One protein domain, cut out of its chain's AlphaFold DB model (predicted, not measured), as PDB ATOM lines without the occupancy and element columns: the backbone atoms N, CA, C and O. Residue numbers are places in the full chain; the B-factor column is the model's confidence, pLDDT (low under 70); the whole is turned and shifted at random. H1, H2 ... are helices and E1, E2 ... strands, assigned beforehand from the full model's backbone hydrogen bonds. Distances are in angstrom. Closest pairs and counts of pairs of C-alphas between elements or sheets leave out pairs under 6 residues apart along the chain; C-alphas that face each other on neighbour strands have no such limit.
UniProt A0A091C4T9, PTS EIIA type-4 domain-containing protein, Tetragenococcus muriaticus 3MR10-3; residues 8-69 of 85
ATOM      1  N   ILE A   8     -48.300 -45.355   4.102       96.56
ATOM      2  CA  ILE A   8     -47.238 -44.987   3.163       96.56
ATOM      3  C   ILE A   8     -47.057 -46.141   2.183       96.56
ATOM      4  O   ILE A   8     -46.713 -47.258   2.575       96.56
ATOM      5  N   ILE A   9     -47.283 -45.864   0.901       97.44
ATOM      6  CA  ILE A   9     -47.120 -46.827  -0.184       97.44
ATOM      7  C   ILE A   9     -45.784 -46.574  -0.874       97.44
ATOM      8  O   ILE A   9     -45.524 -45.479  -1.375       97.44
ATOM      9  N   PHE A  10     -44.950 -47.606  -0.928       97.75
ATOM     10  CA  PHE A  10     -43.675 -47.594  -1.635       97.75
ATOM     11  C   PHE A  10     -43.831 -48.208  -3.025       97.75
ATOM     12  O   PHE A  10     -44.366 -49.310  -3.162       97.75
ATOM     13  N   THR A  11     -43.336 -47.522  -4.052       97.81
ATOM     14  CA  THR A  11     -43.291 -48.029  -5.428       97.81
ATOM     15  C   THR A  11     -41.886 -47.953  -6.007       97.81
ATOM     16  O   THR A  11     -41.046 -47.160  -5.572       97.81
ATOM     17  N   ASP A  12     -41.607 -48.815  -6.977       95.56
ATOM     18  CA  ASP A  12     -40.305 -48.921  -7.629       95.56
ATOM     19  C   ASP A  12     -40.006 -47.694  -8.495       95.56
ATOM     20  O   ASP A  12     -38.993 -47.034  -8.281       95.56
ATOM     21  N   ILE A  13     -40.901 -47.339  -9.422       94.88
ATOM     22  CA  ILE A  13     -40.692 -46.270 -10.403       94.88
ATOM     23  C   ILE A  13     -41.944 -45.406 -10.608       94.88
ATOM     24  O   ILE A  13     -43.075 -45.901 -10.517       94.88
ATOM     25  N   PRO A  14     -41.775 -44.114 -10.937       94.38
ATOM     26  CA  PRO A  14     -42.888 -43.272 -11.344       94.38
ATOM     27  C   PRO A  14     -43.429 -43.716 -12.709       94.38
ATOM     28  O   PRO A  14     -42.681 -44.131 -13.593       94.38
ATOM     29  N   GLY A  15     -44.745 -43.606 -12.890       93.25
ATOM     30  CA  GLY A  15     -45.437 -43.911 -14.147       93.25
ATOM     31  C   GLY A  15     -45.788 -45.388 -14.381       93.25
ATOM     32  O   GLY A  15     -46.556 -45.676 -15.298       93.25
ATOM     33  N   GLY A  16     -45.298 -46.318 -13.554       93.81
ATOM     34  CA  GLY A  16     -45.726 -47.721 -13.581       93.81
ATOM     35  C   GLY A  16     -47.161 -47.913 -13.071       93.81
ATOM     36  O   GLY A  16     -47.682 -47.082 -12.326       93.81
ATOM     37  N   THR A  17     -47.808 -49.031 -13.424       97.06
ATOM     38  CA  THR A  17     -49.176 -49.338 -12.957       97.06
ATOM     39  C   THR A  17     -49.308 -49.294 -11.429       97.06
ATOM     40  O   THR A  17     -50.231 -48.626 -10.963       97.06
ATOM     41  N   PRO A  18     -48.399 -49.894 -10.625       96.69
ATOM     42  CA  PRO A  18     -48.480 -49.796  -9.166       96.69
ATOM     43  C   PRO A  18     -48.416 -48.350  -8.657       96.69
ATOM     44  O   PRO A  18     -49.195 -47.974  -7.785       96.69
ATOM     45  N   PHE A  19     -47.552 -47.508  -9.236       98.19
ATOM     46  CA  PHE A  19     -47.476 -46.084  -8.902       98.19
ATOM     47  C   PHE A  19     -48.768 -45.345  -9.243       98.19
ATOM     48  O   PHE A  19     -49.334 -44.690  -8.374       98.19
ATOM     49  N   ASN A  20     -49.279 -45.498 -10.465       97.94
ATOM     50  CA  ASN A  20     -50.487 -44.792 -10.892       97.94
ATOM     51  C   ASN A  20     -51.700 -45.174 -10.029       97.94
ATOM     52  O   ASN A  20     -52.445 -44.292  -9.618       97.94
ATOM     53  N   GLN A  21     -51.871 -46.461  -9.698       98.12
ATOM     54  CA  GLN A  21     -52.950 -46.897  -8.804       98.12
ATOM     55  C   GLN A  21     -52.776 -46.349  -7.379       98.12
ATOM     56  O   GLN A  21     -53.743 -45.900  -6.774       98.12
ATOM     57  N   SER A  22     -51.543 -46.304  -6.867       98.06
ATOM     58  CA  SER A  22     -51.253 -45.726  -5.545       98.06
ATOM     59  C   SER A  22     -51.584 -44.234  -5.481       98.06
ATOM     60  O   SER A  22     -52.085 -43.753  -4.469       98.06
ATOM     61  N   ILE A  23     -51.335 -43.502  -6.572       97.69
ATOM     62  CA  ILE A  23     -51.695 -42.085  -6.674       97.69
ATOM     63  C   ILE A  23     -53.212 -41.898  -6.637       97.69
ATOM     64  O   ILE A  23     -53.672 -41.016  -5.917       97.69
ATOM     65  N   LEU A  24     -53.984 -42.731  -7.345       97.88
ATOM     66  CA  LEU A  24     -55.450 -42.678  -7.288       97.88
ATOM     67  C   LEU A  24     -55.952 -42.893  -5.854       97.88
ATOM     68  O   LEU A  24     -56.724 -42.081  -5.356       97.88
ATOM     69  N   LEU A  25     -55.418 -43.897  -5.149       97.19
ATOM     70  CA  LEU A  25     -55.746 -44.134  -3.738       97.19
ATOM     71  C   LEU A  25     -55.416 -42.920  -2.852       97.19
ATOM     72  O   LEU A  25     -56.227 -42.529  -2.021       97.19
ATOM     73  N   SER A  26     -54.266 -42.266  -3.060       96.19
ATOM     74  CA  SER A  26     -53.905 -41.060  -2.294       96.19
ATOM     75  C   SER A  26     -54.760 -39.826  -2.576       96.19
ATOM     76  O   SER A  26     -54.760 -38.881  -1.791       96.19
ATOM     77  N   GLN A  27     -55.481 -39.808  -3.697       96.56
ATOM     78  CA  GLN A  27     -56.439 -38.744  -3.995       96.56
ATOM     79  C   GLN A  27     -57.775 -38.979  -3.287       96.56
ATOM     80  O   GLN A  27     -58.477 -38.017  -2.987       96.56
ATOM     81  N   GLU A  28     -58.116 -40.242  -3.022       96.56
ATOM     82  CA  GLU A  28     -59.322 -40.631  -2.290       96.56
ATOM     83  C   GLU A  28     -59.143 -40.502  -0.770       96.56
ATOM     84  O   GLU A  28     -60.098 -40.171  -0.068       96.56
ATOM     85  N   ASP A  29     -57.921 -40.702  -0.267       94.44
ATOM     86  CA  ASP A  29     -57.585 -40.586   1.152       94.44
ATOM     87  C   ASP A  29     -56.295 -39.780   1.375       94.44
ATOM     88  O   ASP A  29     -55.184 -40.216   1.067       94.44
ATOM     89  N   ALA A  30     -56.444 -38.605   1.997       90.62
ATOM     90  CA  ALA A  30     -55.347 -37.693   2.316       90.62
ATOM     91  C   ALA A  30     -54.362 -38.235   3.373       90.62
ATOM     92  O   ALA A  30     -53.310 -37.631   3.596       90.62
ATOM     93  N   GLN A  31     -54.697 -39.330   4.063       92.44
ATOM     94  CA  GLN A  31     -53.782 -40.039   4.962       92.44
ATOM     95  C   GLN A  31     -52.838 -40.991   4.214       92.44
ATOM     96  O   GLN A  31     -51.872 -41.475   4.808       92.44
ATOM     97  N   ILE A  32     -53.074 -41.242   2.922       95.56
ATOM     98  CA  ILE A  32     -52.193 -42.056   2.088       95.56
ATOM     99  C   ILE A  32     -51.117 -41.171   1.453       95.56
ATOM    100  O   ILE A  32     -51.400 -40.170   0.796       95.56
ATOM    101  N   LYS A  33     -49.855 -41.572   1.602       96.06
ATOM    102  CA  LYS A  33     -48.701 -40.938   0.949       96.06
ATOM    103  C   LYS A  33     -47.992 -41.956   0.063       96.06
ATOM    104  O   LYS A  33     -47.867 -43.121   0.427       96.06
ATOM    105  N   VAL A  34     -47.496 -41.519  -1.093       97.50
ATOM    106  CA  VAL A  34     -46.811 -42.392  -2.061       97.50
ATOM    107  C   VAL A  34     -45.349 -41.977  -2.190       97.50
ATOM    108  O   VAL A  34     -45.049 -40.830  -2.514       97.50
ATOM    109  N   VAL A  35     -44.436 -42.922  -1.962       97.56
ATOM    110  CA  VAL A  35     -42.990 -42.765  -2.156       97.56
ATOM    111  C   VAL A  35     -42.567 -43.641  -3.330       97.56
ATOM    112  O   VAL A  35     -42.800 -44.844  -3.329       97.56
ATOM    113  N   THR A  36     -41.938 -43.046  -4.340       97.25
ATOM    114  CA  THR A  36     -41.446 -43.756  -5.531       97.25
ATOM    115  C   THR A  36     -39.919 -43.786  -5.574       97.25
ATOM    116  O   THR A  36     -39.270 -43.037  -4.842       97.25
ATOM    117  N   GLY A  37     -39.324 -44.622  -6.430       96.56
ATOM    118  CA  GLY A  37     -37.869 -44.794  -6.474       96.56
ATOM    119  C   GLY A  37     -37.350 -45.629  -5.307       96.56
ATOM    120  O   GLY A  37     -36.247 -45.387  -4.819       96.56
ATOM    121  N   THR A  38     -38.169 -46.558  -4.809       96.25
ATOM    122  CA  THR A  38     -37.871 -47.324  -3.597       96.25
ATOM    123  C   THR A  38     -36.539 -48.052  -3.711       96.25
ATOM    124  O   THR A  38     -36.255 -48.734  -4.696       96.25
ATOM    125  N   ASN A  39     -35.735 -47.949  -2.657       97.31
ATOM    126  CA  ASN A  39     -34.480 -48.666  -2.525       97.31
ATOM    127  C   ASN A  39     -34.307 -49.206  -1.099       97.31
ATOM    128  O   ASN A  39     -35.062 -48.868  -0.184       97.31
ATOM    129  N   LEU A  40     -33.313 -50.080  -0.919       97.88
ATOM    130  CA  LEU A  40     -33.062 -50.740   0.361       97.88
ATOM    131  C   LEU A  40     -32.819 -49.743   1.518       97.88
ATOM    132  O   LEU A  40     -33.454 -49.922   2.554       97.88
ATOM    133  N   PRO A  41     -31.987 -48.690   1.371       98.00
ATOM    134  CA  PRO A  41     -31.832 -47.655   2.395       98.00
ATOM    135  C   PRO A  41     -33.161 -47.049   2.872       98.00
ATOM    136  O   PRO A  41     -33.403 -47.004   4.076       98.00
ATOM    137  N   ALA A  42     -34.040 -46.655   1.943       97.81
ATOM    138  CA  ALA A  42     -35.338 -46.067   2.273       97.81
ATOM    139  C   ALA A  42     -36.245 -47.046   3.037       97.81
ATOM    140  O   ALA A  42     -36.851 -46.672   4.041       97.81
ATOM    141  N   ILE A  43     -36.316 -48.307   2.593       97.38
ATOM    142  CA  ILE A  43     -37.123 -49.343   3.259       97.38
ATOM    143  C   ILE A  43     -36.593 -49.643   4.660       97.38
ATOM    144  O   ILE A  43     -37.378 -49.708   5.604       97.38
ATOM    145  N   MET A  44     -35.277 -49.807   4.814       98.06
ATOM    146  CA  MET A  44     -34.666 -50.123   6.107       98.06
ATOM    147  C   MET A  44     -34.886 -49.000   7.122       98.06
ATOM    148  O   MET A  44     -35.287 -49.268   8.253       98.06
ATOM    149  N   ASP A  45     -34.676 -47.745   6.721       96.81
ATOM    150  CA  ASP A  45     -34.903 -46.600   7.605       96.81
ATOM    151  C   ASP A  45     -36.395 -46.457   7.955       96.81
ATOM    152  O   ASP A  45     -36.738 -46.194   9.106       96.81
ATOM    153  N   GLY A  46     -37.294 -46.735   7.006       95.56
ATOM    154  CA  GLY A  46     -38.732 -46.799   7.270       95.56
ATOM    155  C   GLY A  46     -39.092 -47.860   8.314       95.56
ATOM    156  O   GLY A  46     -39.771 -47.564   9.294       95.56
ATOM    157  N   LEU A  47     -38.583 -49.086   8.170       95.94
ATOM    158  CA  LEU A  47     -38.836 -50.171   9.126       95.94
ATOM    159  C   LEU A  47     -38.407 -49.811  10.556       95.94
ATOM    160  O   LEU A  47     -39.119 -50.138  11.503       95.94
ATOM    161  N   PHE A  48     -37.280 -49.112  10.720       96.19
ATOM    162  CA  PHE A  48     -36.777 -48.716  12.039       96.19
ATOM    163  C   PHE A  48     -37.471 -47.494  12.647       96.19
ATOM    164  O   PHE A  48     -37.307 -47.243  13.838       96.19
ATOM    165  N   ASN A  49     -38.238 -46.734  11.865       95.00
ATOM    166  CA  ASN A  49     -38.858 -45.485  12.309       95.00
ATOM    167  C   ASN A  49     -40.378 -45.469  12.090       95.00
ATOM    168  O   ASN A  49     -40.966 -44.405  11.923       95.00
ATOM    169  N   ARG A  50     -41.022 -46.642  12.097       92.69
ATOM    170  CA  ARG A  50     -42.459 -46.803  11.817       92.69
ATOM    171  C   ARG A  50     -43.385 -46.003  12.738       92.69
ATOM    172  O   ARG A  50     -44.482 -45.661  12.327       92.69
ATOM    173  N   GLU A  51     -42.932 -45.712  13.952       92.06
ATOM    174  CA  GLU A  51     -43.672 -44.953  14.971       92.06
ATOM    175  C   GLU A  51     -43.663 -43.430  14.723       92.06
ATOM    176  O   GLU A  51     -44.253 -42.678  15.494       92.06
ATOM    177  N   LEU A  52     -42.950 -42.944  13.698       92.69
ATOM    178  CA  LEU A  52     -42.968 -41.526  13.340       92.69
ATOM    179  C   LEU A  52     -44.301 -41.130  12.704       92.69
ATOM    180  O   LEU A  52     -44.895 -41.888  11.939       92.69
ATOM    181  N   GLU A  53     -44.696 -39.879  12.935       92.19
ATOM    182  CA  GLU A  53     -45.784 -39.245  12.195       92.19
ATOM    183  C   GLU A  53     -45.509 -39.278  10.685       92.19
ATOM    184  O   GLU A  53     -44.365 -39.153  10.239       92.19
ATOM    185  N   ALA A  54     -46.566 -39.430   9.883       92.50
ATOM    186  CA  ALA A  54     -46.457 -39.772   8.464       92.50
ATOM    187  C   ALA A  54     -45.564 -38.813   7.649       92.50
ATOM    188  O   ALA A  54     -44.816 -39.254   6.777       92.50
ATOM    189  N   ASP A  55     -45.627 -37.506   7.917       92.38
ATOM    190  CA  ASP A  55     -44.785 -36.514   7.233       92.38
ATOM    191  C   ASP A  55     -43.307 -36.627   7.629       92.38
ATOM    192  O   ASP A  55     -42.424 -36.595   6.766       92.38
ATOM    193  N   ASP A  56     -43.025 -36.831   8.915       95.00
ATOM    194  CA  ASP A  56     -41.664 -37.017   9.417       95.00
ATOM    195  C   ASP A  56     -41.065 -38.339   8.929       95.00
ATOM    196  O   ASP A  56     -39.899 -38.386   8.523       95.00
ATOM    197  N   PHE A  57     -41.880 -39.398   8.885       96.06
ATOM    198  CA  PHE A  57     -41.526 -40.678   8.285       96.06
ATOM    199  C   PHE A  57     -41.108 -40.500   6.821       96.06
ATOM    200  O   PHE A  57     -40.010 -40.909   6.439       96.06
ATOM    201  N   VAL A  58     -41.948 -39.848   6.003       96.56
ATOM    202  CA  VAL A  58     -41.677 -39.630   4.572       96.56
ATOM    203  C   VAL A  58     -40.399 -38.817   4.367       96.56
ATOM    204  O   VAL A  58     -39.549 -39.196   3.558       96.56
ATOM    205  N   ASN A  59     -40.208 -37.738   5.127       97.00
ATOM    206  CA  ASN A  59     -38.990 -36.929   5.053       97.00
ATOM    207  C   ASN A  59     -37.733 -37.756   5.354       97.00
ATOM    208  O   ASN A  59     -36.711 -37.620   4.671       97.00
ATOM    209  N   LYS A  60     -37.810 -38.638   6.352       97.06
ATOM    210  CA  LYS A  60     -36.690 -39.479   6.766       97.06
ATOM    211  C   LYS A  60     -36.333 -40.534   5.718       97.06
ATOM    212  O   LYS A  60     -35.171 -40.587   5.311       97.06
ATOM    213  N   VAL A  61     -37.313 -41.281   5.203       98.12
ATOM    214  CA  VAL A  61     -37.069 -42.309   4.170       98.12
ATOM    215  C   VAL A  61     -36.585 -41.713   2.846       98.12
ATOM    216  O   VAL A  61     -35.752 -42.309   2.166       98.12
ATOM    217  N   LEU A  62     -37.043 -40.507   2.479       98.25
ATOM    218  CA  LEU A  62     -36.547 -39.808   1.289       98.25
ATOM    219  C   LEU A  62     -35.081 -39.394   1.436       98.25
ATOM    220  O   LEU A  62     -34.334 -39.435   0.456       98.25
ATOM    221  N   ARG A  63     -34.661 -38.984   2.638       98.12
ATOM    222  CA  ARG A  63     -33.262 -38.639   2.910       98.12
ATOM    223  C   ARG A  63     -32.369 -39.872   2.805       98.12
ATOM    224  O   ARG A  63     -31.435 -39.855   2.007       98.12
ATOM    225  N   SER A  64     -32.677 -40.939   3.541       98.00
ATOM    226  CA  SER A  64     -31.873 -42.169   3.522       98.00
ATOM    227  C   SER A  64     -31.861 -42.831   2.148       98.00
ATOM    228  O   SER A  64     -30.811 -43.286   1.694       98.00
ATOM    229  N   GLY A  65     -32.988 -42.806   1.433       97.94
ATOM    230  CA  GLY A  65     -33.062 -43.276   0.054       97.94
ATOM    231  C   GLY A  65     -32.091 -42.554  -0.881       97.94
ATOM    232  O   GLY A  65     -31.430 -43.204  -1.690       97.94
ATOM    233  N   LYS A  66     -31.957 -41.228  -0.759       97.25
ATOM    234  CA  LYS A  66     -31.003 -40.440  -1.557       97.25
ATOM    235  C   LYS A  66     -29.557 -40.667  -1.120       97.25
ATOM    236  O   LYS A  66     -28.696 -40.848  -1.973       97.25
ATOM    237  N   GLU A  67     -29.293 -40.667   0.185       96.50
ATOM    238  CA  GLU A  67     -27.946 -40.837   0.753       96.50
ATOM    239  C   GLU A  67     -27.353 -42.222   0.474       96.50
ATOM    240  O   GLU A  67     -26.139 -42.365   0.347       96.50
ATOM    241  N   GLY A  68     -28.197 -43.244   0.339       95.62
ATOM    242  CA  GLY A  68     -27.749 -44.594   0.015       95.62
ATOM    243  C   GLY A  68     -27.328 -44.804  -1.444       95.62
ATOM    244  O   GLY A  68     -26.871 -45.895  -1.785       95.62
ATOM    245  N   LEU A  69     -27.458 -43.792  -2.306       94.75
ATOM    246  CA  LEU A  69     -26.918 -43.812  -3.662       94.75
ATOM    247  C   LEU A  69     -25.516 -43.198  -3.667       94.75
ATOM    248  O   LEU A  69     -25.341 -42.002  -3.446       94.75
TER     249      LEU A  69
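AT A GLANCE: This is residues 8 to 69 of the 85 residues of the protein "PTS EIIA type-4 domain-containing protein" of Tetragenococcus muriaticus 3MR10-3 (UniProt A0A091C4T9). A short pair of parallel strands, E1 and E2, stands in the middle, with helix H1 on one side and the helical hairpin of H2 and H3 on the other. The 62 printed residues, with named elements in the order E1, H1, E2, H2, H3, are mostly helix and compact, with a radius of gyration of the C-alphas of 11.4 A and spans of 28 by 24 by 14 A.

HOW THE PARTS SIT: E1, residues 8 to 10, H1, residues 17 to 28, and E2, residues 32 to 35, form a strand-helix-strand unit, two parallel neighbour strands with a helix between, its crossover right-handed. N 9 and O 33 are within hydrogen-bond range at 2.8 A. The closest C-alphas of H1 and E2, Ser 26 and Ile 32, are 4.8 A apart. H2, residues 40 to 48, and H3, residues 54 to 67, touch as a hairpin, closest at C-alphas 42 and 65, 4.2 A; they run opposite ways at 35.4 degrees, only just a steep tilt. C-alphas 35 and 58, the closest of E2 and H3, are 7.5 A apart. H1 is apart from H2 and H3. Every O i to N i+4 pair is within hydrogen-bond range in H1, H2 and H3.

IN THESE COORDINATES: E1 begins at C-alpha 8 (-47.238, -44.987, 3.163). H1 is 17.1 A long; H3, 20.1 A, ends at C-alpha 67 (-27.946, -40.837, 0.753).

THE WHOLE: The farthest C-alphas, Glu 28 and Leu 69, are 32.6 A apart. The printed part has no cut and no long link; no printed residue is under 70 in pLDDT.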